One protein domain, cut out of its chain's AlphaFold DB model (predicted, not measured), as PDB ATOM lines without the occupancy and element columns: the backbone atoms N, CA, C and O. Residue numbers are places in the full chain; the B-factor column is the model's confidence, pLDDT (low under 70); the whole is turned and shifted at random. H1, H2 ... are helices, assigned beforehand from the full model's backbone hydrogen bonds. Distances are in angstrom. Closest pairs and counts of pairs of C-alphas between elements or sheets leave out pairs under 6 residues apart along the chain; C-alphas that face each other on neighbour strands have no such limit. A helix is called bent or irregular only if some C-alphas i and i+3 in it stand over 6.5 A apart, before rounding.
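Overview. This is residues 165 to 261 of the 334 residues of an uncharacterized protein of Tritrichomonas foetus (UniProt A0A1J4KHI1). A small, compact head of short helices and loops, with H1, H2 and H3 in it, has one long helix, H4, running out of it as an arm, and a short helix, H5, turns off at the arm's far end. H1 and H2 form a helical hairpin in the head, and H3 lies across the first part of H4; residues 227 to 261 stick out free. The printed part has 97 residues with five named helices, H1 to H5 in order along the chain, and no named strand; the class is all helix. The whole is extended, with a radius of gyration of the C-alphas of 21.8 A and spans of 64 by 30 by 21 A, the length being made by the arm.

Arrangement. H1, residues 165 to 178, and H2, residues 180 to 188, touch and form a helical hairpin, at a shallow tilt of 16 degrees, opposite ways; their closest C-alphas, of Phe 176 and Ser 182, are 5.6 A apart. H3, residues 196 to 204, is close to H1 but not clearly touching, with the C-alphas of Phe 169 and Glu 198 closest at 7.5 A. H2 and H3 are only just apart, at 8.4 A. H4, residues 216 to 248, touches H3 with residues 219 to 226 alone, about perpendicular at 76 degrees; the closest C-alphas are those of Ile 196 and Ala 222, 5.6 A apart. H5, residues 250 to 261, touches no helix; it is close to H4 but not clearly touching, with the C-alphas of Leu 247 and Asn 253 closest at 7.0 A, at a steep tilt of 67 degrees. H1 and H2 are each apart from H4. In H1, H3, H4 and H5 every O i to N i+4 pair is within hydrogen-bond range; in H2 0 of 5 are, beside 5 of 6 O i to N i+3 pairs.

Along the chain. H1 begins at C-alpha 165, (-61.828, 62.089, 96.530), and measures 20.0 A from first to last C-alpha. H2 measures 15.7 A and is irregular, its C-alphas 181 and 184 being 7.1 A apart. H3 measures 12.0 A. H4 measures 47.9 A, from C-alpha 216 at (-50.975, 63.887, 112.833) to C-alpha 248 at (-41.096, 19.952, 96.633). H5 measures 16.2 A and ends at C-alpha 261, (-50.266, 7.997, 85.391).

Size, cuts and confidence. The two C-alphas farthest apart, of Ser 184 and His 261, are 64.9 A from each other. Without residues 227 to 261, which stand free, the body spans 31 by 23 by 18 A. The printed part has no cut. The link from H3 to H4, 11 residues, is long; that from H2 to H3 is short, and those from H1 to H2 and from H4 to H5 are tight. The mean pLDDT of the printed part is 82.6; residues 240, 243 and 246 to 261 are under 70.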
ATOM      1  N   GLN A 165     -63.189  61.599  96.292       93.25
ATOM      2  CA  GLN A 165     -61.828  62.089  96.530       93.25
ATOM      3  C   GLN A 165     -60.768  61.223  95.848       93.25
ATOM      4  O   GLN A 165     -59.821  61.783  95.305       93.25
ATOM      5  N   SER A 166     -60.967  59.907  95.765       94.56
ATOM      6  CA  SER A 166     -60.043  59.003  95.078       94.56
ATOM      7  C   SER A 166     -59.965  59.262  93.576       94.56
ATOM      8  O   SER A 166     -58.895  59.188  92.975       94.56
ATOM      9  N   GLN A 167     -61.071  59.654  92.934       95.31
ATOM     10  CA  GLN A 167     -61.022  60.063  91.525       95.31
ATOM     11  C   GLN A 167     -60.177  61.330  91.333       95.31
ATOM     12  O   GLN A 167     -59.379  61.404  90.397       95.31
ATOM     13  N   ILE A 168     -60.319  62.311  92.232       96.62
ATOM     14  CA  ILE A 168     -59.519  63.542  92.199       96.62
ATOM     15  C   ILE A 168     -58.049  63.220  92.472       96.62
ATOM     16  O   ILE A 168     -57.187  63.701  91.743       96.62
ATOM     17  N   PHE A 169     -57.765  62.390  93.476       97.31
ATOM     18  CA  PHE A 169     -56.418  61.928  93.792       97.31
ATOM     19  C   PHE A 169     -55.758  61.281  92.570       97.31
ATOM     20  O   PHE A 169     -54.695  61.727  92.149       97.31
ATOM     21  N   ASN A 170     -56.426  60.322  91.923       96.88
ATOM     22  CA  ASN A 170     -55.906  59.646  90.731       96.88
ATOM     23  C   ASN A 170     -55.622  60.616  89.576       96.88
ATOM     24  O   ASN A 170     -54.630  60.468  88.860       96.88
ATOM     25  N   PHE A 171     -56.474  61.627  89.383       97.69
ATOM     26  CA  PHE A 171     -56.206  62.694  88.421       97.69
ATOM     27  C   PHE A 171     -54.979  63.530  88.814       97.69
ATOM     28  O   PHE A 171     -54.144  63.820  87.958       97.69
ATOM     29  N   LEU A 172     -54.844  63.902  90.090       97.50
ATOM     30  CA  LEU A 172     -53.709  64.684  90.581       97.50
ATOM     31  C   LEU A 172     -52.389  63.920  90.485       97.50
ATOM     32  O   LEU A 172     -51.391  64.534  90.129       97.50
ATOM     33  N   VAL A 173     -52.383  62.604  90.712       97.12
ATOM     34  CA  VAL A 173     -51.211  61.746  90.465       97.12
ATOM     35  C   VAL A 173     -50.808  61.823  88.993       97.12
ATOM     36  O   VAL A 173     -49.691  62.231  88.690       97.12
ATOM     37  N   LYS A 174     -51.745  61.589  88.061       97.44
ATOM     38  CA  LYS A 174     -51.469  61.725  86.615       97.44
ATOM     39  C   LYS A 174     -50.965  63.122  86.245       97.44
ATOM     40  O   LYS A 174     -50.106  63.267  85.380       97.44
ATOM     41  N   LYS A 175     -51.515  64.174  86.857       96.69
ATOM     42  CA  LYS A 175     -51.081  65.558  86.630       96.69
ATOM     43  C   LYS A 175     -49.672  65.801  87.182       96.69
ATOM     44  O   LYS A 175     -48.884  66.454  86.507       96.69
ATOM     45  N   PHE A 176     -49.355  65.253  88.349       96.62
ATOM     46  CA  PHE A 176     -48.043  65.341  88.982       96.62
ATOM     47  C   PHE A 176     -46.958  64.628  88.178       96.62
ATOM     48  O   PHE A 176     -45.883  65.199  88.008       96.62
ATOM     49  N   ASP A 177     -47.263  63.462  87.612       95.19
ATOM     50  CA  ASP A 177     -46.343  62.720  86.742       95.19
ATOM     51  C   ASP A 177     -45.987  63.503  85.465       95.19
ATOM     52  O   ASP A 177     -44.885  63.375  84.935       95.19
ATOM     53  N   ASN A 178     -46.907  64.344  84.976       93.75
ATOM     54  CA  ASN A 178     -46.674  65.219  83.822       93.75
ATOM     55  C   ASN A 178     -46.030  66.565  84.198       93.75
ATOM     56  O   ASN A 178     -45.337  67.173  83.385       93.75
ATOM     57  N   ASP A 179     -46.319  67.075  85.394       94.69
ATOM     58  CA  ASP A 179     -45.933  68.406  85.853       94.69
ATOM     59  C   ASP A 179     -45.814  68.430  87.383       94.69
ATOM     60  O   ASP A 179     -46.792  68.668  88.101       94.69
ATOM     61  N   HIS A 180     -44.595  68.247  87.896       94.62
ATOM     62  CA  HIS A 180     -44.322  68.254  89.337       94.62
ATOM     63  C   HIS A 180     -44.680  69.577  90.034       94.62
ATOM     64  O   HIS A 180     -44.891  69.586  91.248       94.62
ATOM     65  N   SER A 181     -44.822  70.697  89.308       95.25
ATOM     66  CA  SER A 181     -45.263  71.967  89.912       95.25
ATOM     67  C   SER A 181     -46.713  71.916  90.421       95.25
ATOM     68  O   SER A 181     -47.132  72.740  91.241       95.25
ATOM     69  N   SER A 182     -47.473  70.899  90.004       95.94
ATOM     70  CA  SER A 182     -48.833  70.632  90.470       95.94
ATOM     71  C   SER A 182     -48.913  70.046  91.883       95.94
ATOM     72  O   SER A 182     -50.014  69.942  92.423       95.94
ATOM     73  N   ALA A 183     -47.784  69.738  92.534       96.06
ATOM     74  CA  ALA A 183     -47.751  69.151  93.878       96.06
ATOM     75  C   ALA A 183     -48.565  69.939  94.922       96.06
ATOM     76  O   ALA A 183     -49.162  69.374  95.837       96.06
ATOM     77  N   SER A 184     -48.644  71.264  94.768       95.44
ATOM     78  CA  SER A 184     -49.438  72.120  95.655       95.44
ATOM     79  C   SER A 184     -50.947  71.833  95.609       95.44
ATOM     80  O   SER A 184     -51.652  72.131  96.576       95.44
ATOM     81  N   LEU A 185     -51.458  71.229  94.530       96.94
ATOM     82  CA  LEU A 185     -52.878  70.910  94.364       96.94
ATOM     83  C   LEU A 185     -53.347  69.788  95.298       96.94
ATOM     84  O   LEU A 185     -54.526  69.774  95.650       96.94
ATOM     85  N   PHE A 186     -52.454  68.904  95.762       97.00
ATOM     86  CA  PHE A 186     -52.806  67.842  96.717       97.00
ATOM     87  C   PHE A 186     -53.341  68.390  98.043       97.00
ATOM     88  O   PHE A 186     -54.190  67.757  98.661       97.00
ATOM     89  N   SER A 187     -52.946  69.608  98.431       94.94
ATOM     90  CA  SER A 187     -53.479  70.287  99.624       94.94
ATOM     91  C   SER A 187     -54.980  70.605  99.553       94.94
ATOM     92  O   SER A 187     -55.573  70.991 100.557       94.94
ATOM     93  N   LEU A 188     -55.598  70.469  98.375       95.31
ATOM     94  CA  LEU A 188     -57.039  70.635  98.182       95.31
ATOM     95  C   LEU A 188     -57.826  69.348  98.447       95.31
ATOM     96  O   LEU A 188     -59.057  69.397  98.380       95.31
ATOM     97  N   LEU A 189     -57.154  68.213  98.668       95.00
ATOM     98  CA  LEU A 189     -57.792  66.955  99.039       95.00
ATOM     99  C   LEU A 189     -58.228  66.990 100.502       95.00
ATOM    100  O   LEU A 189     -57.632  67.676 101.328       95.00
ATOM    101  N   ASP A 190     -59.270  66.227 100.809       92.50
ATOM    102  CA  ASP A 190     -59.720  65.991 102.178       92.50
ATOM    103  C   ASP A 190     -59.077  64.695 102.700       92.50
ATOM    104  O   ASP A 190     -59.490  63.614 102.269       92.50
ATOM    105  N   PRO A 191     -58.089  64.763 103.617       90.94
ATOM    106  CA  PRO A 191     -57.389  63.580 104.110       90.94
ATOM    107  C   PRO A 191     -58.305  62.547 104.766       90.94
ATOM    108  O   PRO A 191     -57.969  61.368 104.772       90.94
ATOM    109  N   SER A 192     -59.448  62.971 105.318       89.38
ATOM    110  CA  SER A 192     -60.392  62.070 105.992       89.38
ATOM    111  C   SER A 192     -61.134  61.141 105.029       89.38
ATOM    112  O   SER A 192     -61.688  60.128 105.448       89.38
ATOM    113  N   LYS A 193     -61.121  61.475 103.736       91.19
ATOM    114  CA  LYS A 193     -61.811  60.758 102.659       91.19
ATOM    115  C   LYS A 193     -60.858  60.003 101.733       91.19
ATOM    116  O   LYS A 193     -61.306  59.461 100.725       91.19
ATOM    117  N   LEU A 194     -59.562  60.015 102.034       90.88
ATOM    118  CA  LEU A 194     -58.557  59.261 101.295       90.88
ATOM    119  C   LEU A 194     -58.405  57.863 101.889       90.88
ATOM    120  O   LEU A 194     -58.510  57.656 103.099       90.88
ATOM    121  N   THR A 195     -58.111  56.903 101.026       88.56
ATOM    122  CA  THR A 195     -57.714  55.560 101.435       88.56
ATOM    123  C   THR A 195     -56.310  55.573 102.041       88.56
ATOM    124  O   THR A 195     -55.505  56.482 101.829       88.56
ATOM    125  N   ILE A 196     -55.981  54.513 102.774       85.12
ATOM    126  CA  ILE A 196     -54.662  54.343 103.398       85.12
ATOM    127  C   ILE A 196     -53.562  54.290 102.337       85.12
ATOM    128  O   ILE A 196     -52.502  54.878 102.528       85.12
ATOM    129  N   TYR A 197     -53.838  53.641 101.203       89.38
ATOM    130  CA  TYR A 197     -52.926  53.598 100.064       89.38
ATOM    131  C   TYR A 197     -52.616  55.004  99.531       89.38
ATOM    132  O   TYR A 197     -51.455  55.344  99.319       89.38
ATOM    133  N   GLU A 198     -53.636  55.845  99.367       93.38
ATOM    134  CA  GLU A 198     -53.471  57.212  98.864       93.38
ATOM    135  C   GLU A 198     -52.721  58.096  99.869       93.38
ATOM    136  O   GLU A 198     -51.831  58.853  99.487       93.38
ATOM    137  N   ILE A 199     -53.018  57.961 101.167       90.81
ATOM    138  CA  ILE A 199     -52.280  58.661 102.229       90.81
ATOM    139  C   ILE A 199     -50.815  58.222 102.238       90.81
ATOM    140  O   ILE A 199     -49.928  59.073 102.295       90.81
ATOM    141  N   LYS A 200     -50.548  56.916 102.153       88.38
ATOM    142  CA  LYS A 200     -49.190  56.374 102.060       88.38
ATOM    143  C   LYS A 200     -48.457  56.950 100.854       88.38
ATOM    144  O   LYS A 200     -47.360  57.465 101.021       88.38
ATOM    145  N   TRP A 201     -49.088  56.961  99.680       94.56
ATOM    146  CA  TRP A 201     -48.502  57.550  98.477       94.56
ATOM    147  C   TRP A 201     -48.089  59.011  98.712       94.56
ATOM    148  O   TRP A 201     -46.963  59.384  98.394       94.56
ATOM    149  N   LEU A 202     -48.939  59.830  99.344       93.69
ATOM    150  CA  LEU A 202     -48.603  61.227  99.664       93.69
ATOM    151  C   LEU A 202     -47.394  61.343 100.605       93.69
ATOM    152  O   LEU A 202     -46.576  62.247 100.439       93.69
ATOM    153  N   LEU A 203     -47.290  60.449 101.593       89.75
ATOM    154  CA  LEU A 203     -46.178  60.418 102.545       89.75
ATOM    155  C   LEU A 203     -44.873  59.963 101.885       89.75
ATOM    156  O   LEU A 203     -43.833  60.573 102.135       89.75
ATOM    157  N   ASP A 204     -44.937  58.963 101.007       90.06
ATOM    158  CA  ASP A 204     -43.785  58.419 100.282       90.06
ATOM    159  C   ASP A 204     -43.196  59.432  99.281       90.06
ATOM    160  O   ASP A 204     -42.005  59.390  98.980       90.06
ATOM    161  N   HIS A 205     -44.000  60.390  98.802       91.19
ATOM    162  CA  HIS A 205     -43.576  61.446  97.865       91.19
ATOM    163  C   HIS A 205     -43.187  62.768  98.559       91.19
ATOM    164  O   HIS A 205     -43.022  63.810  97.912       91.19
ATOM    165  N   HIS A 206     -43.007  62.758  99.880       81.06
ATOM    166  CA  HIS A 206     -42.422  63.879 100.612       81.06
ATOM    167  C   HIS A 206     -40.908  64.000 100.302       81.06
ATOM    168  O   HIS A 206     -40.214  62.984 100.293       81.06
ATOM    169  N   PRO A 207     -40.336  65.208 100.085       85.00
ATOM    170  CA  PRO A 207     -40.901  66.540 100.329       85.00
ATOM    171  C   PRO A 207     -41.564  67.203  99.114       85.00
ATOM    172  O   PRO A 207     -41.981  68.354  99.216       85.00
ATOM    173  N   LEU A 208     -41.634  66.526  97.962       89.62
ATOM    174  CA  LEU A 208     -42.194  67.115  96.740       89.62
ATOM    175  C   LEU A 208     -43.663  67.489  96.940       89.62
ATOM    176  O   LEU A 208     -44.093  68.569  96.538       89.62
ATOM    177  N   VAL A 209     -44.411  66.615  97.613       91.31
ATOM    178  CA  VAL A 209     -45.779  66.887  98.043       91.31
ATOM    179  C   VAL A 209     -45.767  67.431  99.467       91.31
ATOM    180  O   VAL A 209     -45.253  66.801 100.394       91.31
ATOM    181  N   ASN A 210     -46.368  68.606  99.662       89.25
ATOM    182  CA  ASN A 210     -46.572  69.143 101.001       89.25
ATOM    183  C   ASN A 210     -47.628  68.305 101.732       89.25
ATOM    184  O   ASN A 210     -48.805  68.383 101.394       89.25
ATOM    185  N   THR A 211     -47.226  67.567 102.762       90.88
ATOM    186  CA  THR A 211     -48.109  66.713 103.573       90.88
ATOM    187  C   THR A 211     -48.599  67.390 104.855       90.88
ATOM    188  O   THR A 211     -49.260  66.752 105.674       90.88
ATOM    189  N   SER A 212     -48.331  68.691 105.045       90.75
ATOM    190  CA  SER A 212     -48.723  69.423 106.259       90.75
ATOM    191  C   SER A 212     -50.237  69.513 106.467       90.75
ATOM    192  O   SER A 212     -50.684  69.693 107.597       90.75
ATOM    193  N   PHE A 213     -51.021  69.358 105.396       93.00
ATOM    194  CA  PHE A 213     -52.482  69.326 105.454       93.00
ATOM    195  C   PHE A 213     -53.035  68.013 106.031       93.00
ATOM    196  O   PHE A 213     -54.215  67.961 106.362       93.00
ATOM    197  N   ILE A 214     -52.208  66.967 106.172       90.75
ATOM    198  CA  ILE A 214     -52.608  65.679 106.748       90.75
ATOM    199  C   ILE A 214     -52.454  65.743 108.283       90.75
ATOM    200  O   ILE A 214     -51.327  65.882 108.787       90.75
ATOM    201  N   PRO A 215     -53.551  65.610 109.056       90.69
ATOM    202  CA  PRO A 215     -53.508  65.580 110.518       90.69
ATOM    203  C   PRO A 215     -52.543  64.522 111.061       90.69
ATOM    204  O   PRO A 215     -52.323  63.477 110.441       90.69
ATOM    205  N   ALA A 216     -51.946  64.793 112.222       89.38
ATOM    206  CA  ALA A 216     -50.975  63.887 112.833       89.38
ATOM    207  C   ALA A 216     -51.607  62.530 113.188       89.38
ATOM    208  O   ALA A 216     -50.962  61.498 113.017       89.38
ATOM    209  N   GLU A 217     -52.879  62.521 113.595       87.19
ATOM    210  CA  GLU A 217     -53.624  61.307 113.926       87.19
ATOM    211  C   GLU A 217     -53.820  60.417 112.693       87.19
ATOM    212  O   GLU A 217     -53.625  59.204 112.762       87.19
ATOM    213  N   ILE A 218     -54.140  61.021 111.541       85.62
ATOM    214  CA  ILE A 218     -54.297  60.301 110.269       85.62
ATOM    215  C   ILE A 218     -52.950  59.732 109.812       85.62
ATOM    216  O   ILE A 218     -52.889  58.574 109.405       85.62
ATOM    217  N   ARG A 219     -51.860  60.500 109.939       85.69
ATOM    218  CA  ARG A 219     -50.501  60.018 109.628       85.69
ATOM    219  C   ARG A 219     -50.093  58.838 110.506       85.69
ATOM    220  O   ARG A 219     -49.595  57.844 109.984       85.69
ATOM    221  N   ALA A 220     -50.322  58.937 111.815       84.00
ATOM    222  CA  ALA A 220     -50.020  57.863 112.755       84.00
ATOM    223  C   ALA A 220     -50.822  56.598 112.425       84.00
ATOM    224  O   ALA A 220     -50.248  55.519 112.331       84.00
ATOM    225  N   ARG A 221     -52.125  56.742 112.158       77.19
ATOM    226  CA  ARG A 221     -52.998  55.618 111.803       77.19
ATOM    227  C   ARG A 221     -52.613  54.968 110.474       77.19
ATOM    228  O   ARG A 221     -52.565  53.747 110.400       77.19
ATOM    229  N   ALA A 222     -52.324  55.763 109.444       79.94
ATOM    230  CA  ALA A 222     -51.880  55.244 108.153       79.94
ATOM    231  C   ALA A 222     -50.565  54.466 108.288       79.94
ATOM    232  O   ALA A 222     -50.420  53.412 107.676       79.94
ATOM    233  N   LYS A 223     -49.647  54.942 109.140       83.31
ATOM    234  CA  LYS A 223     -48.420  54.217 109.472       83.31
ATOM    235  C   LYS A 223     -48.723  52.880 110.152       83.31
ATOM    236  O   LYS A 223     -48.273  51.863 109.647       83.31
ATOM    237  N   THR A 224     -49.522  52.870 111.222       82.38
ATOM    238  CA  THR A 224     -49.884  51.633 111.938       82.38
ATOM    239  C   THR A 224     -50.520  50.603 111.014       82.38
ATOM    240  O   THR A 224     -50.082  49.461 110.992       82.38
ATOM    241  N   ILE A 225     -51.499  51.003 110.197       76.06
ATOM    242  CA  ILE A 225     -52.169  50.054 109.299       76.06
ATOM    243  C   ILE A 225     -51.212  49.566 108.207       76.06
ATOM    244  O   ILE A 225     -51.257  48.407 107.815       76.06
ATOM    245  N   ASN A 226     -50.313  50.419 107.719       76.62
ATOM    246  CA  ASN A 226     -49.307  49.984 106.759       76.62
ATOM    247  C   ASN A 226     -48.283  49.012 107.378       76.62
ATOM    248  O   ASN A 226     -47.860  48.080 106.700       76.62
ATOM    249  N   ASP A 227     -47.914  49.203 108.645       81.62
ATOM    250  CA  ASP A 227     -47.060  48.271 109.390       81.62
ATOM    251  C   ASP A 227     -47.777  46.914 109.574       81.62
ATOM    252  O   ASP A 227     -47.181  45.872 109.313       81.62
ATOM    253  N   GLU A 228     -49.077  46.918 109.899       79.56
ATOM    254  CA  GLU A 228     -49.912  45.706 109.977       79.56
ATOM    255  C   GLU A 228     -50.040  44.992 108.619       79.56
ATOM    256  O   GLU A 228     -49.919  43.770 108.551       79.56
ATOM    257  N   ILE A 229     -50.242  45.735 107.521       75.62
ATOM    258  CA  ILE A 229     -50.289  45.172 106.159       75.62
ATOM    259  C   ILE A 229     -48.961  44.492 105.812       75.62
ATOM    260  O   ILE A 229     -48.963  43.385 105.274       75.62
ATOM    261  N   ASN A 230     -47.833  45.130 106.129       79.81
ATOM    262  CA  ASN A 230     -46.514  44.551 105.887       79.81
ATOM    263  C   ASN A 230     -46.307  43.266 106.708       79.81
ATOM    264  O   ASN A 230     -45.864  42.267 106.148       79.81
ATOM    265  N   GLU A 231     -46.690  43.257 107.991       85.00
ATOM    266  CA  GLU A 231     -46.602  42.063 108.849       85.00
ATOM    267  C   GLU A 231     -47.446  40.900 108.298       85.00
ATOM    268  O   GLU A 231     -47.012  39.746 108.286       85.00
ATOM    269  N   GLN A 232     -48.657  41.185 107.808       74.69
ATOM    270  CA  GLN A 232     -49.509  40.166 107.188       74.69
ATOM    271  C   GLN A 232     -48.913  39.649 105.875       74.69
ATOM    272  O   GLN A 232     -48.930  38.443 105.630       74.69
ATOM    273  N   GLN A 233     -48.334  40.526 105.052       77.62
ATOM    274  CA  GLN A 233     -47.686  40.118 103.807       77.62
ATOM    275  C   GLN A 233     -46.457  39.235 104.061       77.62
ATOM    276  O   GLN A 233     -46.240  38.268 103.335       77.62
ATOM    277  N   GLU A 234     -45.671  39.523 105.101       86.38
ATOM    278  CA  GLU A 234     -44.556  38.668 105.522       86.38
ATOM    279  C   GLU A 234     -45.043  37.267 105.914       86.38
ATOM    280  O   GLU A 234     -44.503  36.277 105.420       86.38
ATOM    281  N   LYS A 235     -46.129  37.165 106.695       81.81
ATOM    282  CA  LYS A 235     -46.748  35.872 107.045       81.81
ATOM    283  C   LYS A 235     -47.248  35.113 105.817       81.81
ATOM    284  O   LYS A 235     -47.032  33.906 105.724       81.81
ATOM    285  N   ILE A 236     -47.887  35.800 104.865       71.50
ATOM    286  CA  ILE A 236     -48.321  35.197 103.593       71.50
ATOM    287  C   ILE A 236     -47.115  34.617 102.851       71.50
ATOM    288  O   ILE A 236     -47.135  33.443 102.484       71.50
ATOM    289  N   ASN A 237     -46.041  35.393 102.702       77.31
ATOM    290  CA  ASN A 237     -44.828  34.946 102.019       77.31
ATOM    291  C   ASN A 237     -44.189  33.732 102.725       77.31
ATOM    292  O   ASN A 237     -43.757  32.786 102.067       77.31
ATOM    293  N   GLU A 238     -44.162  33.714 104.063       86.25
ATOM    294  CA  GLU A 238     -43.690  32.558 104.836       86.25
ATOM    295  C   GLU A 238     -44.536  31.301 104.591       86.25
ATOM    296  O   GLU A 238     -43.987  30.198 104.480       86.25
ATOM    297  N   TYR A 239     -45.863  31.436 104.517       71.44
ATOM    298  CA  TYR A 239     -46.754  30.314 104.220       71.44
ATOM    299  C   TYR A 239     -46.592  29.815 102.785       71.44
ATOM    300  O   TYR A 239     -46.530  28.603 102.577       71.44
ATOM    301  N   GLU A 240     -46.449  30.709 101.808       69.75
ATOM    302  CA  GLU A 240     -46.169  30.328 100.421       69.75
ATOM    303  C   GLU A 240     -44.862  29.538 100.298       69.75
ATOM    304  O   GLU A 240     -44.814  28.513  99.615       69.75
ATOM    305  N   GLU A 241     -43.803  29.965 100.988       80.25
ATOM    306  CA  GLU A 241     -42.529  29.244 101.004       80.25
ATOM    307  C   GLU A 241     -42.644  27.883 101.705       80.25
ATOM    308  O   GLU A 241     -42.092  26.894 101.218       80.25
ATOM    309  N   LYS A 242     -43.406  27.775 102.802       75.88
ATOM    310  CA  LYS A 242     -43.701  26.475 103.437       75.88
ATOM    311  C   LYS A 242     -44.440  25.540 102.481       75.88
ATOM    312  O   LYS A 242     -44.007  24.404 102.308       75.88
ATOM    313  N   ILE A 243     -45.467  26.034 101.788       66.12
ATOM    314  CA  ILE A 243     -46.228  25.264 100.794       66.12
ATOM    315  C   ILE A 243     -45.319  24.794  99.651       66.12
ATOM    316  O   ILE A 243     -45.342  23.618  99.293       66.12
ATOM    317  N   LYS A 244     -44.465  25.664  99.095       71.69
ATOM    318  CA  LYS A 244     -43.493  25.272  98.055       71.69
ATOM    319  C   LYS A 244     -42.507  24.213  98.555       71.69
ATOM    320  O   LYS A 244     -42.203  23.258  97.836       71.69
ATOM    321  N   ASN A 245     -42.014  24.354  99.783       75.00
ATOM    322  CA  ASN A 245     -41.112  23.383 100.398       75.00
ATOM    323  C   ASN A 245     -41.804  22.034 100.641       75.00
ATOM    324  O   ASN A 245     -41.214  20.991 100.373       75.00
ATOM    325  N   ASP A 246     -43.065  22.028 101.061       67.12
ATOM    326  CA  ASP A 246     -43.822  20.795 101.277       67.12
ATOM    327  C   ASP A 246     -44.250  20.124  99.963       67.12
ATOM    328  O   ASP A 246     -44.200  18.899  99.855       67.12
ATOM    329  N   LEU A 247     -44.548  20.901  98.917       60.34
ATOM    330  CA  LEU A 247     -44.819  20.392  97.565       60.34
ATOM    331  C   LEU A 247     -43.558  19.874  96.853       60.34
ATOM    332  O   LEU A 247     -43.643  18.974  96.013       60.34
ATOM    333  N   SER A 248     -42.381  20.420  97.172       63.38
ATOM    334  CA  SER A 248     -41.096  19.952  96.633       63.38
ATOM    335  C   SER A 248     -40.544  18.719  97.360       63.38
ATOM    336  O   SER A 248     -39.711  18.006  96.790       63.38
ATOM    337  N   LYS A 249     -41.050  18.384  98.560       61.84
ATOM    338  CA  LYS A 249     -40.769  17.095  99.212       61.84
ATOM    339  C   LYS A 249     -41.322  15.960  98.340       61.84
ATOM    340  O   LYS A 249     -42.503  15.897  98.008       61.84
ATOM    341  N   SER A 250     -40.430  15.048  97.953       55.03
ATOM    342  CA  SER A 250     -40.593  14.043  96.886       55.03
ATOM    343  C   SER A 250     -41.864  13.179  96.939       55.03
ATOM    344  O   SER A 250     -42.266  12.641  95.907       55.03
ATOM    345  N   ALA A 251     -42.522  13.067  98.095       54.09
ATOM    346  CA  ALA A 251     -43.742  12.290  98.282       54.09
ATOM    347  C   ALA A 251     -44.942  12.862  97.504       54.09
ATOM    348  O   ALA A 251     -45.644  12.101  96.838       54.09
ATOM    349  N   PHE A 252     -45.144  14.185  97.496       53.47
ATOM    350  CA  PHE A 252     -46.291  14.786  96.802       53.47
ATOM    351  C   PHE A 252     -46.116  14.734  95.281       53.47
ATOM    352  O   PHE A 252     -47.034  14.350  94.558       53.47
ATOM    353  N   ASN A 253     -44.899  14.982  94.785       55.56
ATOM    354  CA  ASN A 253     -44.569  14.802  93.369       55.56
ATOM    355  C   ASN A 253     -44.696  13.337  92.919       55.56
ATOM    356  O   ASN A 253     -45.191  13.085  91.820       55.56
ATOM    357  N   GLN A 254     -44.322  12.354  93.749       54.97
ATOM    358  CA  GLN A 254     -44.525  10.933  93.434       54.97
ATOM    359  C   GLN A 254     -46.007  10.543  93.394       54.97
ATOM    360  O   GLN A 254     -46.420   9.819  92.485       54.97
ATOM    361  N   VAL A 255     -46.816  11.031  94.338       50.75
ATOM    362  CA  VAL A 255     -48.264  10.773  94.380       50.75
ATOM    363  C   VAL A 255     -48.976  11.476  93.220       50.75
ATOM    364  O   VAL A 255     -49.778  10.849  92.533       50.75
ATOM    365  N   PHE A 256     -48.614  12.722  92.904       50.84
ATOM    366  CA  PHE A 256     -49.144  13.462  91.759       50.84
ATOM    367  C   PHE A 256     -48.760  12.811  90.420       50.84
ATOM    368  O   PHE A 256     -49.610  12.653  89.541       50.84
ATOM    369  N   HIS A 257     -47.513  12.344  90.262       55.62
ATOM    370  CA  HIS A 257     -47.099  11.574  89.083       55.62
ATOM    371  C   HIS A 257     -47.834  10.233  88.973       55.62
ATOM    372  O   HIS A 257     -48.248   9.867  87.871       55.62
ATOM    373  N   ARG A 258     -48.050   9.519  90.086       53.66
ATOM    374  CA  ARG A 258     -48.849   8.282  90.112       53.66
ATOM    375  C   ARG A 258     -50.309   8.543  89.755       53.66
ATOM    376  O   ARG A 258     -50.834   7.850  88.893       53.66
ATOM    377  N   LEU A 259     -50.936   9.582  90.307       47.62
ATOM    378  CA  LEU A 259     -52.304   9.991  89.968       47.62
ATOM    379  C   LEU A 259     -52.431  10.410  88.503       47.62
ATOM    380  O   LEU A 259     -53.378  10.009  87.830       47.62
ATOM    381  N   LYS A 260     -51.454  11.143  87.960       55.78
ATOM    382  CA  LYS A 260     -51.403  11.492  86.534       55.78
ATOM    383  C   LYS A 260     -51.226  10.248  85.658       55.78
ATOM    384  O   LYS A 260     -51.858  10.152  84.607       55.78
ATOM    385  N   HIS A 261     -50.426   9.271  86.092       59.59
ATOM    386  CA  HIS A 261     -50.266   7.997  85.391       59.59
ATOM    387  C   HIS A 261     -51.543   7.143  85.447       59.59
ATOM    388  O   HIS A 261     -51.923   6.582  84.421       59.59
TER     389      HIS A 261